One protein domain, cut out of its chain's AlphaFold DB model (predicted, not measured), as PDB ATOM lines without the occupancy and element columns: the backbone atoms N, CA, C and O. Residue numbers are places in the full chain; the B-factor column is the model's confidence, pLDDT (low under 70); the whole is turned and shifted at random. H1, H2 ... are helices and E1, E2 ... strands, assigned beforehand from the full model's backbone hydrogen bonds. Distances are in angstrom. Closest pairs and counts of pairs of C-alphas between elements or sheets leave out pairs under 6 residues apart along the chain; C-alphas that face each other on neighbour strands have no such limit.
ATOM      1  N   TYR A 121      -0.981  -8.022 -18.401       66.31
ATOM      2  CA  TYR A 121      -1.509  -8.839 -17.296       66.31
ATOM      3  C   TYR A 121      -2.435  -9.948 -17.789       66.31
ATOM      4  O   TYR A 121      -3.531  -9.698 -18.288       66.31
ATOM      5  N   PHE A 122      -1.957 -11.180 -17.616       79.56
ATOM      6  CA  PHE A 122      -2.706 -12.407 -17.837       79.56
ATOM      7  C   PHE A 122      -2.967 -13.075 -16.493       79.56
ATOM      8  O   PHE A 122      -2.062 -13.151 -15.654       79.56
ATOM      9  N   SER A 123      -4.173 -13.589 -16.304       85.31
ATOM     10  CA  SER A 123      -4.438 -14.567 -15.265       85.31
ATOM     11  C   SER A 123      -4.151 -15.979 -15.761       85.31
ATOM     12  O   SER A 123      -4.091 -16.242 -16.964       85.31
ATOM     13  N   LYS A 124      -3.896 -16.892 -14.821       89.00
ATOM     14  CA  LYS A 124      -3.540 -18.282 -15.113       89.00
ATOM     15  C   LYS A 124      -4.574 -19.207 -14.500       89.00
ATOM     16  O   LYS A 124      -4.624 -19.346 -13.279       89.00
ATOM     17  N   VAL A 125      -5.323 -19.890 -15.353       91.44
ATOM     18  CA  VAL A 125      -6.240 -20.954 -14.942       91.44
ATOM     19  C   VAL A 125      -5.501 -22.281 -15.016       91.44
ATOM     20  O   VAL A 125      -4.857 -22.578 -16.022       91.44
ATOM     21  N   ASN A 126      -5.561 -23.065 -13.942       91.12
ATOM     22  CA  ASN A 126      -4.902 -24.364 -13.863       91.12
ATOM     23  C   ASN A 126      -5.947 -25.477 -13.937       91.12
ATOM     24  O   ASN A 126      -6.946 -25.420 -13.225       91.12
ATOM     25  N   PHE A 127      -5.672 -26.499 -14.740       90.75
ATOM     26  CA  PHE A 127      -6.481 -27.711 -14.846       90.75
ATOM     27  C   PHE A 127      -5.609 -28.916 -14.494       90.75
ATOM     28  O   PHE A 127      -4.455 -28.971 -14.915       90.75
ATOM     29  N   GLU A 128      -6.141 -29.886 -13.753       89.75
ATOM     30  CA  GLU A 128      -5.494 -31.189 -13.555       89.75
ATOM     31  C   GLU A 128      -6.290 -32.244 -14.328       89.75
ATOM     32  O   GLU A 128      -7.420 -32.565 -13.974       89.75
ATOM     33  N   LEU A 129      -5.716 -32.732 -15.428       89.31
ATOM     34  CA  LEU A 129      -6.349 -33.665 -16.366       89.31
ATOM     35  C   LEU A 129      -5.371 -34.812 -16.637       89.31
ATOM     36  O   LEU A 129      -4.189 -34.566 -16.882       89.31
ATOM     37  N   GLY A 130      -5.818 -36.065 -16.538       84.56
ATOM     38  CA  GLY A 130      -4.944 -37.230 -16.737       84.56
ATOM     39  C   GLY A 130      -3.710 -37.258 -15.820       84.56
ATOM     40  O   GLY A 130      -2.655 -37.750 -16.213       84.56
ATOM     41  N   GLY A 131      -3.801 -36.662 -14.624       84.12
ATOM     42  CA  GLY A 131      -2.682 -36.520 -13.679       84.12
ATOM     43  C   GLY A 131      -1.625 -35.474 -14.066       84.12
ATOM     44  O   GLY A 131      -0.603 -35.353 -13.387       84.12
ATOM     45  N   LEU A 132      -1.852 -34.710 -15.138       88.69
ATOM     46  CA  LEU A 132      -0.985 -33.631 -15.599       88.69
ATOM     47  C   LEU A 132      -1.627 -32.269 -15.335       88.69
ATOM     48  O   LEU A 132      -2.839 -32.094 -15.457       88.69
ATOM     49  N   LYS A 133      -0.788 -31.286 -15.003       91.19
ATOM     50  CA  LYS A 133      -1.213 -29.901 -14.803       91.19
ATOM     51  C   LYS A 133      -1.114 -29.128 -16.115       91.19
ATOM     52  O   LYS A 133      -0.022 -28.989 -16.664       91.19
ATOM     53  N   TYR A 134      -2.238 -28.593 -16.565       93.50
ATOM     54  CA  TYR A 134      -2.352 -27.723 -17.728       93.50
ATOM     55  C   TYR A 134      -2.617 -26.284 -17.289       93.50
ATOM     56  O   TYR A 134      -3.278 -26.050 -16.275       93.50
ATOM     57  N   VAL A 135      -2.104 -25.315 -18.045       94.69
ATOM     58  CA  VAL A 135      -2.225 -23.886 -17.740       94.69
ATOM     59  C   VAL A 135      -2.820 -23.158 -18.934       94.69
ATOM     60  O   VAL A 135      -2.277 -23.224 -20.029       94.69
ATOM     61  N   MET A 136      -3.910 -22.428 -18.710       94.88
ATOM     62  CA  MET A 136      -4.500 -21.512 -19.684       94.88
ATOM     63  C   MET A 136      -4.227 -20.076 -19.245       94.88
ATOM     64  O   MET A 136      -4.639 -19.663 -18.158       94.88
ATOM     65  N   SER A 137      -3.532 -19.314 -20.089       92.94
ATOM     66  CA  SER A 137      -3.297 -17.888 -19.849       92.94
ATOM     67  C   SER A 137      -4.440 -17.070 -20.443       92.94
ATOM     68  O   SER A 137      -4.677 -17.113 -21.651       92.94
ATOM     69  N   LEU A 138      -5.149 -16.317 -19.605       91.44
ATOM     70  CA  LEU A 138      -6.305 -15.520 -20.001       91.44
ATOM     71  C   LEU A 138      -6.030 -14.024 -19.823       91.44
ATOM     72  O   LEU A 138      -5.496 -13.614 -18.795       91.44
ATOM     73  N   PRO A 139      -6.402 -13.184 -20.799       90.12
ATOM     74  CA  PRO A 139      -6.550 -11.751 -20.574       90.12
ATOM     75  C   PRO A 139      -7.454 -11.441 -19.366       90.12
ATOM     76  O   PRO A 139      -8.446 -12.129 -19.138       90.12
ATOM     77  N   ILE A 140      -7.128 -10.385 -18.612       87.19
ATOM     78  CA  ILE A 140      -7.835 -10.007 -17.370       87.19
ATOM     79  C   ILE A 140      -9.313  -9.615 -17.565       87.19
ATOM     80  O   ILE A 140     -10.077  -9.562 -16.607       87.19
ATOM     81  N   ASP A 141      -9.730  -9.323 -18.796       87.25
ATOM     82  CA  ASP A 141     -11.115  -8.998 -19.152       87.25
ATOM     83  C   ASP A 141     -12.004 -10.244 -19.332       87.25
ATOM     84  O   ASP A 141     -13.167 -10.134 -19.738       87.25
ATOM     85  N   ARG A 142     -11.475 -11.433 -19.017       90.31
ATOM     86  CA  ARG A 142     -12.171 -12.718 -19.098       90.31
ATOM     87  C   ARG A 142     -12.408 -13.308 -17.713       90.31
ATOM     88  O   ARG A 142     -11.562 -13.258 -16.828       90.31
ATOM     89  N   ASP A 143     -13.576 -13.917 -17.553       89.69
ATOM     90  CA  ASP A 143     -13.976 -14.597 -16.322       89.69
ATOM     91  C   ASP A 143     -13.376 -16.007 -16.259       89.69
ATOM     92  O   ASP A 143     -13.901 -16.937 -16.869       89.69
ATOM     93  N   GLU A 144     -12.291 -16.165 -15.502       89.94
ATOM     94  CA  GLU A 144     -11.564 -17.429 -15.312       89.94
ATOM     95  C   GLU A 144     -12.448 -18.606 -14.892       89.94
ATOM     96  O   GLU A 144     -12.175 -19.739 -15.278       89.94
ATOM     97  N   ARG A 145     -13.536 -18.354 -14.150       87.44
ATOM     98  CA  ARG A 145     -14.454 -19.409 -13.680       87.44
ATOM     99  C   ARG A 145     -15.228 -20.067 -14.817       87.44
ATOM    100  O   ARG A 145     -15.781 -21.144 -14.641       87.44
ATOM    101  N   SER A 146     -15.295 -19.397 -15.965       90.25
ATOM    102  CA  SER A 146     -15.966 -19.879 -17.170       90.25
ATOM    103  C   SER A 146     -14.997 -20.552 -18.157       90.25
ATOM    104  O   SER A 146     -15.411 -20.916 -19.258       90.25
ATOM    105  N   ALA A 147     -13.710 -20.676 -17.812       94.50
ATOM    106  CA  ALA A 147     -12.727 -21.367 -18.635       94.50
ATOM    107  C   ALA A 147     -12.921 -22.881 -18.543       94.50
ATOM    108  O   ALA A 147     -13.130 -23.424 -17.460       94.50
ATOM    109  N   GLN A 148     -12.842 -23.565 -19.681       96.25
ATOM    110  CA  GLN A 148     -13.138 -24.994 -19.757       96.25
ATOM    111  C   GLN A 148     -12.022 -25.743 -20.469       96.25
ATOM    112  O   GLN A 148     -11.489 -25.262 -21.471       96.25
ATOM    113  N   ALA A 149     -11.710 -26.936 -19.971       96.56
ATOM    114  CA  ALA A 149     -10.797 -27.881 -20.592       96.56
ATOM    115  C   ALA A 149     -11.231 -29.311 -20.254       96.56
ATOM    116  O   ALA A 149     -11.661 -29.581 -19.135       96.56
ATOM    117  N   VAL A 150     -11.104 -30.218 -21.217       95.69
ATOM    118  CA  VAL A 150     -11.433 -31.634 -21.064       95.69
ATOM    119  C   VAL A 150     -10.389 -32.497 -21.761       95.69
ATOM    120  O   VAL A 150      -9.902 -32.166 -22.845       95.69
ATOM    121  N   GLU A 151     -10.033 -33.613 -21.131       95.00
ATOM    122  CA  GLU A 151      -9.179 -34.622 -21.749       95.00
ATOM    123  C   GLU A 151      -9.956 -35.460 -22.768       95.00
ATOM    124  O   GLU A 151     -11.059 -35.935 -22.510       95.00
ATOM    125  N   THR A 152      -9.340 -35.676 -23.925       94.75
ATOM    126  CA  THR A 152      -9.838 -36.526 -25.007       94.75
ATOM    127  C   THR A 152      -8.737 -37.500 -25.448       94.75
ATOM    128  O   THR A 152      -7.557 -37.300 -25.121       94.75
ATOM    129  N   PRO A 153      -9.059 -38.536 -26.240       92.12
ATOM    130  CA  PRO A 153      -8.044 -39.418 -26.815       92.12
ATOM    131  C   PRO A 153      -6.973 -38.679 -27.638       92.12
ATOM    132  O   PRO A 153      -5.811 -39.084 -27.616       92.12
ATOM    133  N   LEU A 154      -7.327 -37.567 -28.297       92.81
ATOM    134  CA  LEU A 154      -6.424 -36.802 -29.172       92.81
ATOM    135  C   LEU A 154      -5.606 -35.722 -28.445       92.81
ATOM    136  O   LEU A 154      -4.638 -35.202 -29.002       92.81
ATOM    137  N   GLY A 155      -5.967 -35.370 -27.212       94.38
ATOM    138  CA  GLY A 155      -5.359 -34.248 -26.501       94.38
ATOM    139  C   GLY A 155      -6.321 -33.570 -25.539       94.38
ATOM    140  O   GLY A 155      -7.324 -34.151 -25.132       94.38
ATOM    141  N   ILE A 156      -6.018 -32.326 -25.184       97.12
ATOM    142  CA  ILE A 156      -6.887 -31.493 -24.358       97.12
ATOM    143  C   ILE A 156      -7.691 -30.577 -25.264       97.12
ATOM    144  O   ILE A 156      -7.121 -29.753 -25.983       97.12
ATOM    145  N   VAL A 157      -9.014 -30.706 -25.209       97.50
ATOM    146  CA  VAL A 157      -9.916 -29.744 -25.840       97.50
ATOM    147  C   VAL A 157     -10.274 -28.674 -24.826       97.50
ATOM    148  O   VAL A 157     -10.631 -28.989 -23.696       97.50
ATOM    149  N   TRP A 158     -10.187 -27.407 -25.212       97.94
ATOM    150  CA  TRP A 158     -10.421 -26.294 -24.300       97.94
ATOM    151  C   TRP A 158     -11.073 -25.094 -24.987       97.94
ATOM    152  O   TRP A 158     -10.981 -24.916 -26.204       97.94
ATOM    153  N   SER A 159     -11.741 -24.266 -24.182       97.69
ATOM    154  CA  SER A 159     -12.343 -23.002 -24.604       97.69
ATOM    155  C   SER A 159     -12.002 -21.905 -23.598       97.69
ATOM    156  O   SER A 159     -12.401 -22.013 -22.432       97.69
ATOM    157  N   PRO A 160     -11.348 -20.809 -24.022       96.50
ATOM    158  CA  PRO A 160     -11.290 -19.615 -23.202       96.50
ATOM    159  C   PRO A 160     -12.692 -18.977 -23.154       96.50
ATOM    160  O   PRO A 160     -13.429 -19.027 -24.147       96.50
ATOM    161  N   PRO A 161     -13.086 -18.355 -22.034       94.12
ATOM    162  CA  PRO A 161     -14.349 -17.638 -21.964       94.12
ATOM    163  C   PRO A 161     -14.241 -16.324 -22.744       94.12
ATOM    164  O   PRO A 161     -13.176 -15.703 -22.726       94.12
ATOM    165  N   PRO A 162     -15.291 -15.871 -23.446       93.56
ATOM    166  CA  PRO A 162     -15.256 -14.601 -24.158       93.56
ATOM    167  C   PRO A 162     -15.167 -13.424 -23.174       93.56
ATOM    168  O   PRO A 162     -15.659 -13.533 -22.044       93.56
ATOM    169  N   PRO A 163     -14.586 -12.284 -23.592       92.88
ATOM    170  CA  PRO A 163     -14.686 -11.066 -22.816       92.88
ATOM    171  C   PRO A 163     -16.148 -10.623 -22.759       92.88
ATOM    172  O   PRO A 163     -16.930 -10.815 -23.703       92.88
ATOM    173  N   LYS A 164     -16.528 -10.041 -21.623       89.69
ATOM    174  CA  LYS A 164     -17.891  -9.577 -21.373       89.69
ATOM    175  C   LYS A 164     -17.910  -8.056 -21.311       89.69
ATOM    176  O   LYS A 164     -17.168  -7.449 -20.546       89.69
ATOM    177  N   ALA A 165     -18.789  -7.434 -22.090       87.88
ATOM    178  CA  ALA A 165     -19.151  -6.040 -21.889       87.88
ATOM    179  C   ALA A 165     -20.229  -5.987 -20.809       87.88
ATOM    180  O   ALA A 165     -21.333  -6.497 -21.020       87.88
ATOM    181  N   ASP A 166     -19.893  -5.391 -19.669       81.44
ATOM    182  CA  ASP A 166     -20.834  -5.190 -18.580       81.44
ATOM    183  C   ASP A 166     -21.475  -3.806 -18.659       81.44
ATOM    184  O   ASP A 166     -20.808  -2.786 -18.844       81.44
ATOM    185  N   TYR A 167     -22.791  -3.782 -18.511       72.50
ATOM    186  CA  TYR A 167     -23.544  -2.551 -18.356       72.50
ATOM    187  C   TYR A 167     -23.975  -2.517 -16.899       72.50
ATOM    188  O   TYR A 167     -24.378  -3.540 -16.364       72.50
ATOM    189  N   LEU A 168     -23.967  -1.343 -16.262       74.06
ATOM    190  CA  LEU A 168     -24.296  -1.160 -14.834       74.06
ATOM    191  C   LEU A 168     -25.674  -1.723 -14.396       74.06
ATOM    192  O   LEU A 168     -26.033  -1.648 -13.223       74.06
ATOM    193  N   ARG A 169     -26.472  -2.255 -15.328       75.62
ATOM    194  CA  ARG A 169     -27.773  -2.873 -15.108       75.62
ATOM    195  C   ARG A 169     -27.667  -4.410 -15.181       75.62
ATOM    196  O   ARG A 169     -27.261  -4.934 -16.219       75.62
ATOM    197  N   PRO A 170     -28.128  -5.146 -14.152       69.25
ATOM    198  CA  PRO A 170     -28.183  -6.608 -14.183       69.25
ATOM    199  C   PRO A 170     -28.927  -7.145 -15.413       69.25
ATOM    200  O   PRO A 170     -29.961  -6.598 -15.800       69.25
ATOM    201  N   GLY A 171     -28.408  -8.218 -16.015       72.19
ATOM    202  CA  GLY A 171     -28.997  -8.853 -17.205       72.19
ATOM    203  C   GLY A 171     -28.632  -8.191 -18.538       72.19
ATOM    204  O   GLY A 171     -29.111  -8.630 -19.580       72.19
ATOM    205  N   TYR A 172     -27.784  -7.158 -18.521       81.50
ATOM    206  CA  TYR A 172     -27.327  -6.490 -19.742       81.50
ATOM    207  C   TYR A 172     -25.904  -6.879 -20.161       81.50
ATOM    208  O   TYR A 172     -25.452  -6.471 -21.226       81.50
ATOM    209  N   THR A 173     -25.204  -7.692 -19.368       85.44
ATOM    210  CA  THR A 173     -23.878  -8.211 -19.710       85.44
ATOM    211  C   THR A 173     -23.934  -9.075 -20.974       85.44
ATOM    212  O   THR A 173     -24.806  -9.936 -21.097       85.44
ATOM    213  N   ARG A 174     -22.987  -8.880 -21.899       88.69
ATOM    214  CA  ARG A 174     -22.937  -9.620 -23.171       88.69
ATOM    215  C   ARG A 174     -21.523  -9.998 -23.583       88.69
ATOM    216  O   ARG A 174     -20.579  -9.268 -23.289       88.69
ATOM    217  N   ASN A 175     -21.400 -11.086 -24.331       91.38
ATOM    218  CA  ASN A 175     -20.140 -11.485 -24.950       91.38
ATOM    219  C   ASN A 175     -19.759 -10.475 -26.043       91.38
ATOM    220  O   ASN A 175     -20.607 -10.057 -26.835       91.38
ATOM    221  N   THR A 176     -18.492 -10.069 -26.093       93.06
ATOM    222  CA  THR A 176     -17.958  -9.202 -27.160       93.06
ATOM    223  C   THR A 176     -17.231  -9.985 -28.248       93.06
ATOM    224  O   THR A 176     -17.046  -9.474 -29.349       93.06
ATOM    225  N   GLU A 177     -16.873 -11.237 -27.966       95.12
ATOM    226  CA  GLU A 177     -16.249 -12.174 -28.897       95.12
ATOM    227  C   GLU A 177     -16.956 -13.535 -28.834       95.12
ATOM    228  O   GLU A 177     -17.586 -13.854 -27.820       95.12
ATOM    229  N   PRO A 178     -16.897 -14.344 -29.905       95.81
ATOM    230  CA  PRO A 178     -17.431 -15.697 -29.875       95.81
ATOM    231  C   PRO A 178     -16.593 -16.634 -28.999       95.81
ATOM    232  O   PRO A 178     -15.404 -16.412 -28.764       95.81
ATOM    233  N   TYR A 179     -17.204 -17.745 -28.591       96.06
ATOM    234  CA  TYR A 179     -16.464 -18.894 -28.075       96.06
ATOM    235  C   TYR A 179     -15.645 -19.551 -29.194       96.06
ATOM    236  O   TYR A 179     -16.064 -19.589 -30.357       96.06
ATOM    237  N   ALA A 180     -14.503 -20.127 -28.832       96.31
ATOM    238  CA  ALA A 180     -13.677 -20.914 -29.737       96.31
ATOM    239  C   ALA A 180     -13.180 -22.175 -29.030       96.31
ATOM    240  O   ALA A 180     -12.753 -22.112 -27.881       96.31
ATOM    241  N   LEU A 181     -13.232 -23.299 -29.739       97.62
ATOM    242  CA  LEU A 181     -12.715 -24.584 -29.285       97.62
ATOM    243  C   LEU A 181     -11.336 -24.813 -29.888       97.62
ATOM    244  O   LEU A 181     -11.145 -24.662 -31.100       97.62
ATOM    245  N   TYR A 182     -10.402 -25.219 -29.042       97.00
ATOM    246  CA  TYR A 182      -9.028 -25.530 -29.402       97.00
ATOM    247  C   TYR A 182      -8.679 -26.945 -28.952       97.00
ATOM    248  O   TYR A 182      -9.198 -27.411 -27.944       97.00
ATOM    249  N   LEU A 183      -7.795 -27.608 -29.691       96.19
ATOM    250  CA  LEU A 183      -7.209 -28.902 -29.366       96.19
ATOM    251  C   LEU A 183      -5.700 -28.732 -29.202       96.19
ATOM    252  O   LEU A 183      -4.987 -28.431 -30.163       96.19
ATOM    253  N   THR A 184      -5.225 -28.950 -27.983       95.62
ATOM    254  CA  THR A 184      -3.801 -29.039 -27.661       95.62
ATOM    255  C   THR A 184      -3.396 -30.518 -27.627       95.62
ATOM    256  O   THR A 184      -4.008 -31.280 -26.874       95.62
ATOM    257  N   PRO A 185      -2.389 -30.960 -28.405       91.75
ATOM    258  CA  PRO A 185      -1.921 -32.347 -28.375       91.75
ATOM    259  C   PRO A 185      -1.444 -32.786 -26.984       91.75
ATOM    260  O   PRO A 185      -0.976 -31.972 -26.183       91.75
ATOM    261  N   LYS A 186      -1.509 -34.093 -26.699       89.44
ATOM    262  CA  LYS A 186      -1.009 -34.645 -25.427       89.44
ATOM    263  C   LYS A 186       0.466 -34.291 -25.201       89.44
ATOM    264  O   LYS A 186       1.262 -34.250 -26.134       89.44
ATOM    265  N   GLY A 187       0.824 -34.058 -23.939       86.00
ATOM    266  CA  GLY A 187       2.187 -33.702 -23.528       86.00
ATOM    267  C   GLY A 187       2.501 -32.202 -23.572       86.00
ATOM    268  O   GLY A 187       3.515 -31.789 -23.015       86.00
ATOM    269  N   HIS A 188       1.627 -31.377 -24.155       91.69
ATOM    270  CA  HIS A 188       1.741 -29.921 -24.112       91.69
ATOM    271  C   HIS A 188       0.886 -29.365 -22.972       91.69
ATOM    272  O   HIS A 188      -0.339 -29.393 -23.031       91.69
ATOM    273  N   THR A 189       1.535 -28.870 -21.919       92.94
ATOM    274  CA  THR A 189       0.850 -28.367 -20.717       92.94
ATOM    275  C   THR A 189       0.370 -26.920 -20.842       92.94
ATOM    276  O   THR A 189      -0.434 -26.475 -20.028       92.94
ATOM    277  N   ASP A 190       0.827 -26.186 -21.855       95.12
ATOM    278  CA  ASP A 190       0.351 -24.837 -22.155       95.12
ATOM    279  C   ASP A 190      -0.879 -24.890 -23.075       95.12
ATOM    280  O   ASP A 190      -0.820 -25.400 -24.195       95.12
ATOM    281  N   LEU A 191      -2.007 -24.371 -22.590       95.88
ATOM    282  CA  LEU A 191      -3.255 -24.239 -23.338       95.88
ATOM    283  C   LEU A 191      -3.305 -22.835 -23.949       95.88
ATOM    284  O   LEU A 191      -3.900 -21.911 -23.389       95.88
ATOM    285  N   SER A 192      -2.636 -22.674 -25.092       93.50
ATOM    286  CA  SER A 192      -2.546 -21.406 -25.818       93.50
ATOM    287  C   SER A 192      -2.997 -21.538 -27.268       93.50
ATOM    288  O   SER A 192      -2.742 -22.533 -27.945       93.50
ATOM    289  N   ALA A 193      -3.666 -20.500 -27.777       91.94
ATOM    290  CA  ALA A 193      -4.169 -20.488 -29.153       91.94
ATOM    291  C   ALA A 193      -3.037 -20.503 -30.200       91.94
ATOM    292  O   ALA A 193      -3.284 -20.824 -31.358       91.94
ATOM    293  N   GLU A 194      -1.809 -20.160 -29.798       88.94
ATOM    294  CA  GLU A 194      -0.615 -20.185 -30.649       88.94
ATOM    295  C   GLU A 194      -0.096 -21.607 -30.898       88.94
ATOM    296  O   GLU A 194       0.459 -21.881 -31.960       88.94
ATOM    297  N   SER A 195      -0.278 -22.507 -29.927       86.81
ATOM    298  CA  SER A 195       0.224 -23.886 -29.979       86.81
ATOM    299  C   SER A 195      -0.864 -24.924 -30.267       86.81
ATOM    300  O   SER A 195      -0.552 -26.075 -30.577       86.81
ATOM    301  N   ALA A 196      -2.134 -24.528 -30.186       94.25
ATOM    302  CA  ALA A 196      -3.279 -25.409 -30.360       94.25
ATOM    303  C   ALA A 196      -3.885 -25.337 -31.769       94.25
ATOM    304  O   ALA A 196      -3.912 -24.291 -32.423       94.25
ATOM    305  N   GLN A 197      -4.477 -26.444 -32.211       94.31
ATOM    306  CA  GLN A 197      -5.335 -26.457 -33.391       94.31
ATOM    307  C   GLN A 197      -6.703 -25.879 -33.027       94.31
ATOM    308  O   GLN A 197      -7.375 -26.375 -32.130       94.31
ATOM    309  N   ARG A 198      -7.176 -24.865 -33.753       94.94
ATOM    310  CA  ARG A 198      -8.554 -24.386 -33.592       94.94
ATOM    311  C   ARG A 198      -9.533 -25.362 -34.250       94.94
ATOM    312  O   ARG A 198      -9.509 -25.516 -35.468       94.94
ATOM    313  N   LEU A 199     -10.405 -25.972 -33.450       95.62
ATOM    314  CA  LEU A 199     -11.437 -26.914 -33.896       95.62
ATOM    315  C   LEU A 199     -12.652 -26.196 -34.479       95.62
ATOM    316  O   LEU A 199     -13.172 -26.571 -35.527       95.62
ATOM    317  N   TYR A 200     -13.130 -25.171 -33.772       95.88
ATOM    318  CA  TYR A 200     -14.360 -24.478 -34.136       95.88
ATOM    319  C   TYR A 200     -14.419 -23.072 -33.539       95.88
ATOM    320  O   TYR A 200     -13.832 -22.794 -32.494       95.88
ATOM    321  N   THR A 201     -15.140 -22.167 -34.196       95.81
ATOM    322  CA  THR A 201     -15.494 -20.850 -33.652       95.81
ATOM    323  C   THR A 201     -16.992 -20.679 -33.797       95.81
ATOM    324  O   THR A 201     -17.520 -20.753 -34.905       95.81
ATOM    325  N   PHE A 202     -17.666 -20.472 -32.672       94.50
ATOM    326  CA  PHE A 202     -19.110 -20.300 -32.648       94.50
ATOM    327  C   PHE A 202     -19.505 -18.951 -33.259       94.50
ATOM    328  O   PHE A 202     -18.710 -18.008 -33.251       94.50
ATOM    329  N   PRO A 203     -20.729 -18.808 -33.781       93.75
ATOM    330  CA  PRO A 203     -21.250 -17.484 -34.076       93.75
ATOM    331  C   PRO A 203     -21.388 -16.685 -32.771       93.75
ATOM    332  O   PRO A 203     -21.797 -17.219 -31.741       93.75
ATOM    333  N   LEU A 204     -21.062 -15.389 -32.805       93.62
ATOM    334  CA  LEU A 204     -21.285 -14.505 -31.652       93.62
ATOM    335  C   LEU A 204     -22.785 -14.386 -31.337       93.62
ATOM    336  O   LEU A 204     -23.196 -14.448 -30.179       93.62
ATOM    337  N   TYR A 205     -23.587 -14.228 -32.391       92.62
ATOM    338  CA  TYR A 205     -25.031 -14.062 -32.315       92.62
ATOM    339  C   TYR A 205     -25.753 -15.385 -32.564       92.62
ATOM    340  O   TYR A 205     -25.433 -16.110 -33.503       92.62
ATOM    341  N   ALA A 206     -26.780 -15.658 -31.769       88.44
ATOM    342  CA  ALA A 206     -27.642 -16.827 -31.889       88.44
ATOM    343  C   ALA A 206     -29.011 -16.425 -32.469       88.44
ATOM    344  O   ALA A 206     -30.036 -16.493 -31.800       88.44
ATOM    345  N   GLY A 207     -29.015 -15.954 -33.723       80.94
ATOM    346  CA  GLY A 207     -30.235 -15.663 -34.496       80.94
ATOM    347  C   GLY A 207     -30.797 -14.238 -34.383       80.94
ATOM    348  O   GLY A 207     -31.602 -13.851 -35.226       80.94
ATOM    349  N   GLY A 208     -30.346 -13.426 -33.420       83.56
ATOM    350  CA  GLY A 208     -30.793 -12.038 -33.237       83.56
ATOM    351  C   GLY A 208     -29.666 -11.084 -32.827       83.56
ATOM    352  O   GLY A 208     -28.675 -11.498 -32.236       83.56
ATOM    353  N   ALA A 209     -29.823  -9.783 -33.103       84.81
ATOM    354  CA  ALA A 209     -28.790  -8.762 -32.850       84.81
ATOM    355  C   ALA A 209     -28.476  -8.516 -31.356       84.81
ATOM    356  O   ALA A 209     -27.477  -7.873 -31.034       84.81
ATOM    357  N   GLN A 210     -29.328  -9.005 -30.451       87.81
ATOM    358  CA  GLN A 210     -29.148  -8.946 -28.993       87.81
ATOM    359  C   GLN A 210     -29.152 -10.336 -28.346       87.81
ATOM    360  O   GLN A 210     -29.183 -10.440 -27.122       87.81
ATOM    361  N   THR A 211     -29.121 -11.391 -29.158       89.88
ATOM    362  CA  THR A 211     -29.168 -12.778 -28.705       89.88
ATOM    363  C   THR A 211     -27.805 -13.400 -28.947       89.88
ATOM    364  O   THR A 211     -27.338 -13.468 -30.082       89.88
ATOM    365  N   TYR A 212     -27.151 -13.823 -27.877       91.50
ATOM    366  CA  TYR A 212     -25.764 -14.266 -27.869       91.50
ATOM    367  C   TYR A 212     -25.683 -15.762 -27.625       91.50
ATOM    368  O   TYR A 212     -26.470 -16.320 -26.860       91.50
ATOM    369  N   PHE A 213     -24.703 -16.401 -28.258       91.25
ATOM    370  CA  PHE A 213     -24.413 -17.805 -28.005       91.25
ATOM    371  C   PHE A 213     -23.849 -17.994 -26.589       91.25
ATOM    372  O   PHE A 213     -23.007 -17.210 -26.137       91.25
ATOM    373  N   ALA A 214     -24.286 -19.053 -25.910       90.50
ATOM    374  CA  ALA A 214     -23.737 -19.511 -24.642       90.50
ATOM    375  C   ALA A 214     -23.206 -20.937 -24.789       90.50
ATOM    376  O   ALA A 214     -23.943 -21.841 -25.180       90.50
ATOM    377  N   LEU A 215     -21.935 -21.129 -24.439       92.94
ATOM    378  CA  LEU A 215     -21.330 -22.446 -24.282       92.94
ATOM    379  C   LEU A 215     -21.434 -22.860 -22.811       92.94
ATOM    380  O   LEU A 215     -21.045 -22.093 -21.929       92.94
ATOM    381  N   GLY A 216     -21.971 -24.049 -22.565       90.62
ATOM    382  CA  GLY A 216     -21.977 -24.701 -21.261       90.62
ATOM    383  C   GLY A 216     -20.905 -25.785 -21.190       90.62
ATOM    384  O   GLY A 216     -19.833 -25.607 -21.760       90.62
ATOM    385  N   TYR A 217     -21.181 -26.872 -20.472       90.69
ATOM    386  CA  TYR A 217     -20.213 -27.916 -20.122       90.69
ATOM    387  C   TYR A 217     -19.580 -28.589 -21.342       90.69
ATOM    388  O   TYR A 217     -20.272 -28.833 -22.327       90.69
ATOM    389  N   LEU A 218     -18.298 -28.950 -21.232       95.56
ATOM    390  CA  LEU A 218     -17.571 -29.822 -22.157       95.56
ATOM    391  C   LEU A 218     -17.306 -31.183 -21.499       95.56
ATOM    392  O   LEU A 218     -16.825 -31.232 -20.368       95.56
ATOM    393  N   PHE A 219     -17.536 -32.278 -22.217       94.12
ATOM    394  CA  PHE A 219     -17.124 -33.619 -21.804       94.12
ATOM    395  C   PHE A 219     -16.732 -34.479 -23.015       94.12
ATOM    396  O   PHE A 219     -17.120 -34.214 -24.154       94.12
ATOM    397  N   SER A 220     -15.891 -35.483 -22.778       94.25
ATOM    398  CA  SER A 220     -15.376 -36.376 -23.818       94.25
ATOM    399  C   SER A 220     -16.268 -37.603 -23.953       94.25
ATOM    400  O   SER A 220     -16.644 -38.206 -22.951       94.25
ATOM    401  N   ALA A 221     -16.568 -37.986 -25.189       95.44
ATOM    402  CA  ALA A 221     -17.270 -39.215 -25.534       95.44
ATOM    403  C   ALA A 221     -16.480 -39.952 -26.624       95.44
ATOM    404  O   ALA A 221     -16.969 -40.160 -27.732       95.44
ATOM    405  N   GLY A 222     -15.217 -40.260 -26.315       92.62
ATOM    406  CA  GLY A 222     -14.321 -41.008 -27.192       92.62
ATOM    407  C   GLY A 222     -13.841 -40.157 -28.362       92.62
ATOM    408  O   GLY A 222     -13.097 -39.191 -28.179       92.62
ATOM    409  N   ASP A 223     -14.292 -40.502 -29.563       94.81
ATOM    410  CA  ASP A 223     -13.988 -39.782 -30.805       94.81
ATOM    411  C   ASP A 223     -14.710 -38.429 -30.911       94.81
ATOM    412  O   ASP A 223     -14.475 -37.667 -31.853       94.81
ATOM    413  N   TYR A 224     -15.599 -38.118 -29.967       96.62
ATOM    414  CA  TYR A 224     -16.423 -36.919 -29.991       96.62
ATOM    415  C   TYR A 224     -16.187 -36.046 -28.763       96.62
ATOM    416  O   TYR A 224     -16.097 -36.518 -27.630       96.62
ATOM    417  N   LEU A 225     -16.164 -34.735 -28.993       97.06
ATOM    418  CA  LEU A 225     -16.410 -33.752 -27.947       97.06
ATOM    419  C   LEU A 225     -17.917 -33.551 -27.844       97.06
ATOM    420  O   LEU A 225     -18.548 -33.195 -28.839       97.06
ATOM    421  N   VAL A 226     -18.473 -33.703 -26.650       96.81
ATOM    422  CA  VAL A 226     -19.873 -33.387 -26.368       96.81
ATOM    423  C   VAL A 226     -19.932 -32.152 -25.490       96.81
ATOM    424  O   VAL A 226     -19.091 -31.945 -24.613       96.81
ATOM    425  N   PHE A 227     -20.906 -31.289 -25.756       95.62
ATOM    426  CA  PHE A 227     -21.057 -30.067 -24.996       95.62
ATOM    427  C   PHE A 227     -22.486 -29.562 -24.924       95.62
ATOM    428  O   PHE A 227     -23.297 -29.787 -25.828       95.62
ATOM    429  N   THR A 228     -22.777 -28.822 -23.857       92.81
ATOM    430  CA  THR A 228     -24.042 -28.106 -23.739       92.81
ATOM    431  C   THR A 228     -23.923 -26.708 -24.331       92.81
ATOM    432  O   THR A 228     -22.874 -26.064 -24.262       92.81
ATOM    433  N   ASN A 229     -24.980 -26.219 -24.963       92.12
ATOM    434  CA  ASN A 229     -25.040 -24.848 -25.455       92.12
ATOM    435  C   ASN A 229     -26.464 -24.302 -25.451       92.12
ATOM    436  O   ASN A 229     -27.428 -25.041 -25.293       92.12
ATOM    437  N   GLY A 230     -26.588 -22.993 -25.613       90.12
ATOM    438  CA  GLY A 230     -27.869 -22.310 -25.697       90.12
ATOM    439  C   GLY A 230     -27.695 -20.876 -26.168       90.12
ATOM    440  O   GLY A 230     -26.664 -20.499 -26.736       90.12
ATOM    441  N   ALA A 231     -28.709 -20.060 -25.910       89.56
ATOM    442  CA  ALA A 231     -28.704 -18.650 -26.241       89.56
ATOM    443  C   ALA A 231     -29.215 -17.809 -25.068       89.56
ATOM    444  O   ALA A 231     -29.999 -18.262 -24.239       89.56
ATOM    445  N   TYR A 232     -28.786 -16.555 -24.997       86.50
ATOM    446  CA  TYR A 232     -29.377 -15.586 -24.079       86.50
ATOM    447  C   TYR A 232     -29.576 -14.249 -24.775       86.50
ATOM    448  O   TYR A 232     -28.724 -13.812 -25.549       86.50
ATOM    449  N   THR A 233     -30.694 -13.592 -24.482       87.75
ATOM    450  CA  THR A 233     -31.001 -12.263 -25.011       87.75
ATOM    451  C   THR A 233     -30.735 -11.204 -23.949       87.75
ATOM    452  O   THR A 233     -31.165 -11.318 -22.803       87.75
ATOM    453  N   VAL A 234     -30.001 -10.161 -24.329       87.56
ATOM    454  CA  VAL A 234     -29.682  -9.024 -23.457       87.56
ATOM    455  C   VAL A 234     -30.959  -8.293 -23.055       87.56
ATOM    456  O   VAL A 234     -31.782  -7.945 -23.897       87.56
ATOM    457  N   GLY A 235     -31.093  -8.001 -21.761       82.19
ATOM    458  CA  GLY A 235     -32.217  -7.242 -21.215       82.19
ATOM    459  C   GLY A 235     -33.485  -8.057 -20.962       82.19
ATOM    460  O   GLY A 235     -34.392  -7.543 -20.305       82.19
ATOM    461  N   GLU A 236     -33.527  -9.315 -21.396       80.94
ATOM    462  CA  GLU A 236     -34.535 -10.269 -20.954       80.94
ATOM    463  C   GLU A 236     -34.125 -10.841 -19.590       80.94
ATOM    464  O   GLU A 236     -32.942 -11.052 -19.299       80.94
ATOM    465  N   VAL A 237     -35.109 -11.088 -18.718       67.62
ATOM    466  CA  VAL A 237     -34.880 -11.986 -17.576       67.62
ATOM    467  C   VAL A 237     -34.377 -13.287 -18.182       67.62
ATOM    468  O   VAL A 237     -34.960 -13.712 -19.173       67.62
ATOM    469  N   LYS A 238     -33.306 -13.883 -17.634       59.88
ATOM    470  CA  LYS A 238     -32.722 -15.147 -18.115       59.88
ATOM    471  C   LYS A 238     -33.755 -16.284 -18.069       59.88
ATOM    472  O   LYS A 238     -33.667 -17.178 -17.232       59.88
ATOM    473  N   GLN A 239     -34.729 -16.274 -18.968       54.31
ATOM    474  CA  GLN A 239     -35.455 -17.458 -19.353       54.31
ATOM    475  C   GLN A 239     -34.407 -18.317 -20.029       54.31
ATOM    476  O   GLN A 239     -33.745 -17.890 -20.975       54.31
ATOM    477  N   HIS A 240     -34.139 -19.464 -19.422       52.53
ATOM    478  CA  HIS A 240     -33.175 -20.393 -19.968       52.53
ATOM    479  C   HIS A 240     -33.770 -20.844 -21.297       52.53
ATOM    480  O   HIS A 240     -34.761 -21.572 -21.312       52.53
ATOM    481  N   SER A 241     -33.235 -20.335 -22.412       59.47
ATOM    482  CA  SER A 241     -33.566 -20.891 -23.719       59.47
ATOM    483  C   SER A 241     -33.331 -22.399 -23.641       59.47
ATOM    484  O   SER A 241     -32.355 -22.773 -22.975       59.47
ATOM    485  N   PRO A 242     -34.135 -23.239 -24.316       65.56
ATOM    486  CA  PRO A 242     -33.859 -24.665 -24.396       65.56
ATOM    487  C   PRO A 242     -32.370 -24.894 -24.653       65.56
ATOM    488  O   PRO A 242     -31.811 -24.382 -25.629       65.56
ATOM    489  N   GLY A 243     -31.724 -25.592 -23.724       82.44
ATOM    490  CA  GLY A 243     -30.341 -25.989 -23.885       82.44
ATOM    491  C   GLY A 243     -30.255 -27.061 -24.963       82.44
ATOM    492  O   GLY A 243     -31.229 -27.739 -25.285       82.44
ATOM    493  N   LYS A 244     -29.085 -27.222 -25.554       90.44
ATOM    494  CA  LYS A 244     -28.800 -28.263 -26.535       90.44
ATOM    495  C   LYS A 244     -27.608 -29.062 -26.079       90.44
ATOM    496  O   LYS A 244     -26.624 -28.474 -25.633       90.44
ATOM    497  N   ILE A 245     -27.694 -30.376 -26.219       92.56
ATOM    498  CA  ILE A 245     -26.516 -31.232 -26.231       92.56
ATOM    499  C   ILE A 245     -26.094 -31.357 -27.688       92.56
ATOM    500  O   ILE A 245     -26.868 -31.819 -28.528       92.56
ATOM    501  N   SER A 246     -24.875 -30.930 -27.984       95.06
ATOM    502  CA  SER A 246     -24.286 -31.011 -29.317       95.06
ATOM    503  C   SER A 246     -22.974 -31.782 -29.251       95.06
ATOM    504  O   SER A 246     -22.339 -31.868 -28.200       95.06
ATOM    505  N   ALA A 247     -22.569 -32.342 -30.384       96.25
ATOM    506  CA  ALA A 247     -21.325 -33.078 -30.527       96.25
ATOM    507  C   ALA A 247     -20.471 -32.516 -31.669       96.25
ATOM    508  O   ALA A 247     -20.978 -31.939 -32.634       96.25
ATOM    509  N   LEU A 248     -19.157 -32.698 -31.556       96.06
ATOM    510  CA  LEU A 248     -18.160 -32.377 -32.571       96.06
ATOM    511  C   LEU A 248     -17.232 -33.585 -32.750       96.06
ATOM    512  O   LEU A 248     -16.636 -34.055 -31.785       96.06
ATOM    513  N   ASP A 249     -17.118 -34.083 -33.984       95.56
ATOM    514  CA  ASP A 249     -16.272 -35.237 -34.334       95.56
ATOM    515  C   ASP A 249     -14.790 -34.840 -34.345       95.56
ATOM    516  O   ASP A 249     -14.341 -34.101 -35.221       95.56
ATOM    517  N   LEU A 250     -14.013 -35.329 -33.382       94.75
ATOM    518  CA  LEU A 250     -12.606 -34.969 -33.226       94.75
ATOM    519  C   LEU A 250     -11.707 -35.631 -34.281       94.75
ATOM    520  O   LEU A 250     -10.643 -35.097 -34.604       94.75
ATOM    521  N   ARG A 251     -12.135 -36.746 -34.889       93.00
ATOM    522  CA  ARG A 251     -11.353 -37.427 -35.935       93.00
ATOM    523  C   ARG A 251     -11.232 -36.561 -37.175       93.00
ATOM    524  O   ARG A 251     -10.146 -36.463 -37.746       93.00
ATOM    525  N   LYS A 252     -12.314 -35.865 -37.540       91.19
ATOM    526  CA  LYS A 252     -12.305 -34.888 -38.639       91.19
ATOM    527  C   LYS A 252     -11.251 -33.812 -38.415       91.19
ATOM    528  O   LYS A 252     -10.484 -33.513 -39.324       91.19
ATOM    529  N   ALA A 253     -11.140 -33.303 -37.189       83.31
ATOM    530  CA  ALA A 253     -10.114 -32.323 -36.863       83.31
ATOM    531  C   ALA A 253      -8.698 -32.892 -37.015       83.31
ATOM    532  O   ALA A 253      -7.847 -32.234 -37.614       83.31
ATOM    533  N   SER A 254      -8.447 -34.124 -36.557       84.06
ATOM    534  CA  SER A 254      -7.134 -34.768 -36.744       84.06
ATOM    535  C   SER A 254      -6.788 -35.059 -38.206       84.06
ATOM    536  O   SER A 254      -5.614 -35.065 -38.568       84.06
ATOM    537  N   ALA A 255      -7.798 -35.237 -39.060       88.69
ATOM    538  CA  ALA A 255      -7.641 -35.385 -40.503       88.69
ATOM    539  C   ALA A 255      -7.468 -34.040 -41.242       88.69
ATOM    540  O   ALA A 255      -7.297 -34.025 -42.460       88.69
ATOM    541  N   GLY A 256      -7.510 -32.905 -40.531       83.69
ATOM    542  CA  GLY A 256      -7.458 -31.569 -41.128       83.69
ATOM    543  C   GLY A 256      -8.758 -31.143 -41.822       83.69
ATOM    544  O   GLY A 256      -8.760 -30.170 -42.577       83.69
ATOM    545  N   GLU A 257      -9.859 -31.855 -41.584       88.94
ATOM    546  CA  GLU A 257     -11.181 -31.506 -42.098       88.94
ATOM    547  C   GLU A 257     -11.854 -30.431 -41.238       88.94
ATOM    548  O   GLU A 257     -11.572 -30.262 -40.049       88.94
ATOM    549  N   VAL A 258     -12.801 -29.710 -41.840       83.62
ATOM    550  CA  VAL A 258     -13.612 -28.732 -41.113       83.62
ATOM    551  C   VAL A 258     -14.595 -29.465 -40.203       83.62
ATOM    552  O   VAL A 258     -15.543 -30.106 -40.661       83.62
ATOM    553  N   THR A 259     -14.396 -29.323 -38.898       88.00
ATOM    554  CA  THR A 259     -15.324 -29.781 -37.867       88.00
ATOM    555  C   THR A 259     -16.462 -28.792 -37.671       88.00
ATOM    556  O   THR A 259     -16.235 -27.638 -37.320       88.00
ATOM    557  N   VAL A 260     -17.699 -29.248 -37.869       91.38
ATOM    558  CA  VAL A 260     -18.913 -28.477 -37.572       91.38
ATOM    559  C   VAL A 260     -19.706 -29.237 -36.513       91.38
ATOM    560  O   VAL A 260     -19.955 -30.428 -36.713       91.38
ATOM    561  N   PRO A 261     -20.090 -28.589 -35.400       94.38
ATOM    562  CA  PRO A 261     -20.970 -29.207 -34.427       94.38
ATOM    563  C   PRO A 261     -22.318 -29.619 -35.010       94.38
ATOM    564  O   PRO A 261     -22.848 -28.960 -35.905       94.38
ATOM    565  N   PHE A 262     -22.905 -30.665 -34.443       93.06
ATOM    566  CA  PHE A 262     -24.276 -31.073 -34.723       93.06
ATOM    567  C   PHE A 262     -25.033 -31.303 -33.418       93.06
ATOM    568  O   PHE A 262     -24.455 -31.713 -32.414       93.06
ATOM    569  N   ASP A 263     -26.329 -31.004 -33.425       92.81
ATOM    570  CA  ASP A 263     -27.185 -31.189 -32.255       92.81
ATOM    571  C   ASP A 263     -27.565 -32.668 -32.118       92.81
ATOM    572  O   ASP A 263     -27.992 -33.289 -33.092       92.81
ATOM    573  N   LEU A 264     -27.432 -33.217 -30.909       92.00
ATOM    574  CA  LEU A 264     -27.925 -34.550 -30.557       92.00
ATOM    575  C   LEU A 264     -29.378 -34.466 -30.092       92.00
ATOM    576  O   LEU A 264     -30.246 -35.156 -30.619       92.00
ATOM    577  N   PHE A 265     -29.651 -33.589 -29.127       88.88
ATOM    578  CA  PHE A 265     -31.003 -33.311 -28.656       88.88
ATOM    579  C   PHE A 265     -31.088 -31.953 -27.958       88.88
ATOM    580  O   PHE A 265     -30.096 -31.391 -27.484       88.88
ATOM    581  N   THR A 266     -32.306 -31.432 -27.894       87.44
ATOM    582  CA  THR A 266     -32.656 -30.242 -27.118       87.44
ATOM    583  C   THR A 266     -33.142 -30.684 -25.745       87.44
ATOM    584  O   THR A 266     -33.936 -31.619 -25.654       87.44
ATOM    585  N   PHE A 267     -32.696 -30.007 -24.694       77.50
ATOM    586  CA  PHE A 267     -33.138 -30.229 -23.328       77.50
ATOM    587  C   PHE A 267     -33.789 -28.959 -22.767       77.50
ATOM    588  O   PHE A 267     -33.194 -27.879 -22.799       77.50
ATOM    589  N   ASN A 268     -35.013 -29.065 -22.242       71.62
ATOM    590  CA  ASN A 268     -35.592 -27.981 -21.449       71.62
ATOM    591  C   ASN A 268     -35.222 -28.188 -19.987       71.62
ATOM    592  O   ASN A 268     -35.219 -29.314 -19.501       71.62
ATOM    593  N   SER A 269     -34.957 -27.110 -19.255       63.12
ATOM    594  CA  SER A 269     -34.630 -27.210 -17.827       63.12
ATOM    595  C   SER A 269     -35.724 -27.914 -17.013       63.12
ATOM    596  O   SER A 269     -35.408 -28.574 -16.034       63.12
ATOM    597  N   SER A 270     -36.988 -27.827 -17.442       65.06
ATOM    598  CA  SER A 270     -38.122 -28.538 -16.835       65.06
ATOM    599  C   SER A 270     -38.091 -30.052 -17.027       65.06
ATOM    600  O   SER A 270     -38.704 -30.774 -16.248       65.06
TER     601      SER A 270
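This is residues 121 to 270 of the 392 residues of the protein "FHA domain-containing protein" of Paenibacillus sp. FSL R7-0331 (UniProt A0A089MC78). Three sheets are stacked face to face: the hairpin E1 E2, then the sheet E3 E4 E5 E6 in the middle, then the sheet E7 E8 E9 E10. The strands of the second and third sheets run nearly in line, those of the first cross the second slantwise, and the short helix H1 packs on the sheet E3 E4 E5 E6 and only grazes the sheet E7 E8 E9 E10. The printed part has 150 residues, with named elements in the order E1 to E9, H1, E10, and is mostly strand. Each sheet is antiparallel, its strands side by side in chain order. The whole is compact, with a radius of gyration of the C-alphas of 15.6 A and spans of 43 by 39 by 27 A.

E1, residues 122 to 129, begins at C-alpha 122 (-2.706, -12.407, -17.837) and is 21.6 A long; E2, residues 132 to 139, is 23.1 A long. E3 is residues 148 to 152, E4 155 to 159, E5 180 to 185 and E6 197 to 201. E7, residues 211 to 221, is 29.2 A long and bends by 52 degrees at residue 217. E8, residues 224 to 233, is 29.1 A long, and E9 is residues 243 to 249. H1 is residues 250 to 254. E10, residues 262 to 267, ends at C-alpha 267 (-33.138, -30.229, -23.328).

In the hairpin E1 and E2, N 125 and O 136 are 2.9 A apart, within hydrogen-bond range. This sheet and the sheet E3 E4 E5 E6 are face to face, with strands at 41 degrees; the closest C-alphas of E1 and E3 are those of Leu 129 and Glu 151, 6.2 A. E3 E4 E5 E6 is a meander, each strand the antiparallel neighbour of the one before; N 150 and O 157 are 2.8 A apart, N 158 and O 182 2.9 A, and N 183 and O 197 2.8 A. This strongly twisted sheet is face to face with E7 E8 E9 E10, strands at 8 degrees; the closest C-alphas of E3 and E7 are those of Thr 152 and Ser 220, 5.7 A. E7 E8 E9 is a second meander, with N 214 and O 230 2.9 A apart and N 227 and O 246 2.9 A; between the antiparallel neighbours E9 and E10, N 247 and O 262 are within hydrogen-bond range at 2.8 A. H1 is on the sheet E3 E4 E5 E6 at a height of 8.5 A, and only grazes the other with residues 250 to 252. Every O i to N i+4 pair in H1 is within hydrogen-bond range.

The C-alphas farthest apart, of Leu 168 and Ala 255, are 45.9 A from each other. The printed part has no cut. The links E4 to E5 and E5 to E6 are long; in the first, residues 164 to 165 pair antiparallel with 174 to 175. Mean pLDDT of the printed part is 88.7; residues 121, 170, 237 to 242 and 269 to 270 are under 70.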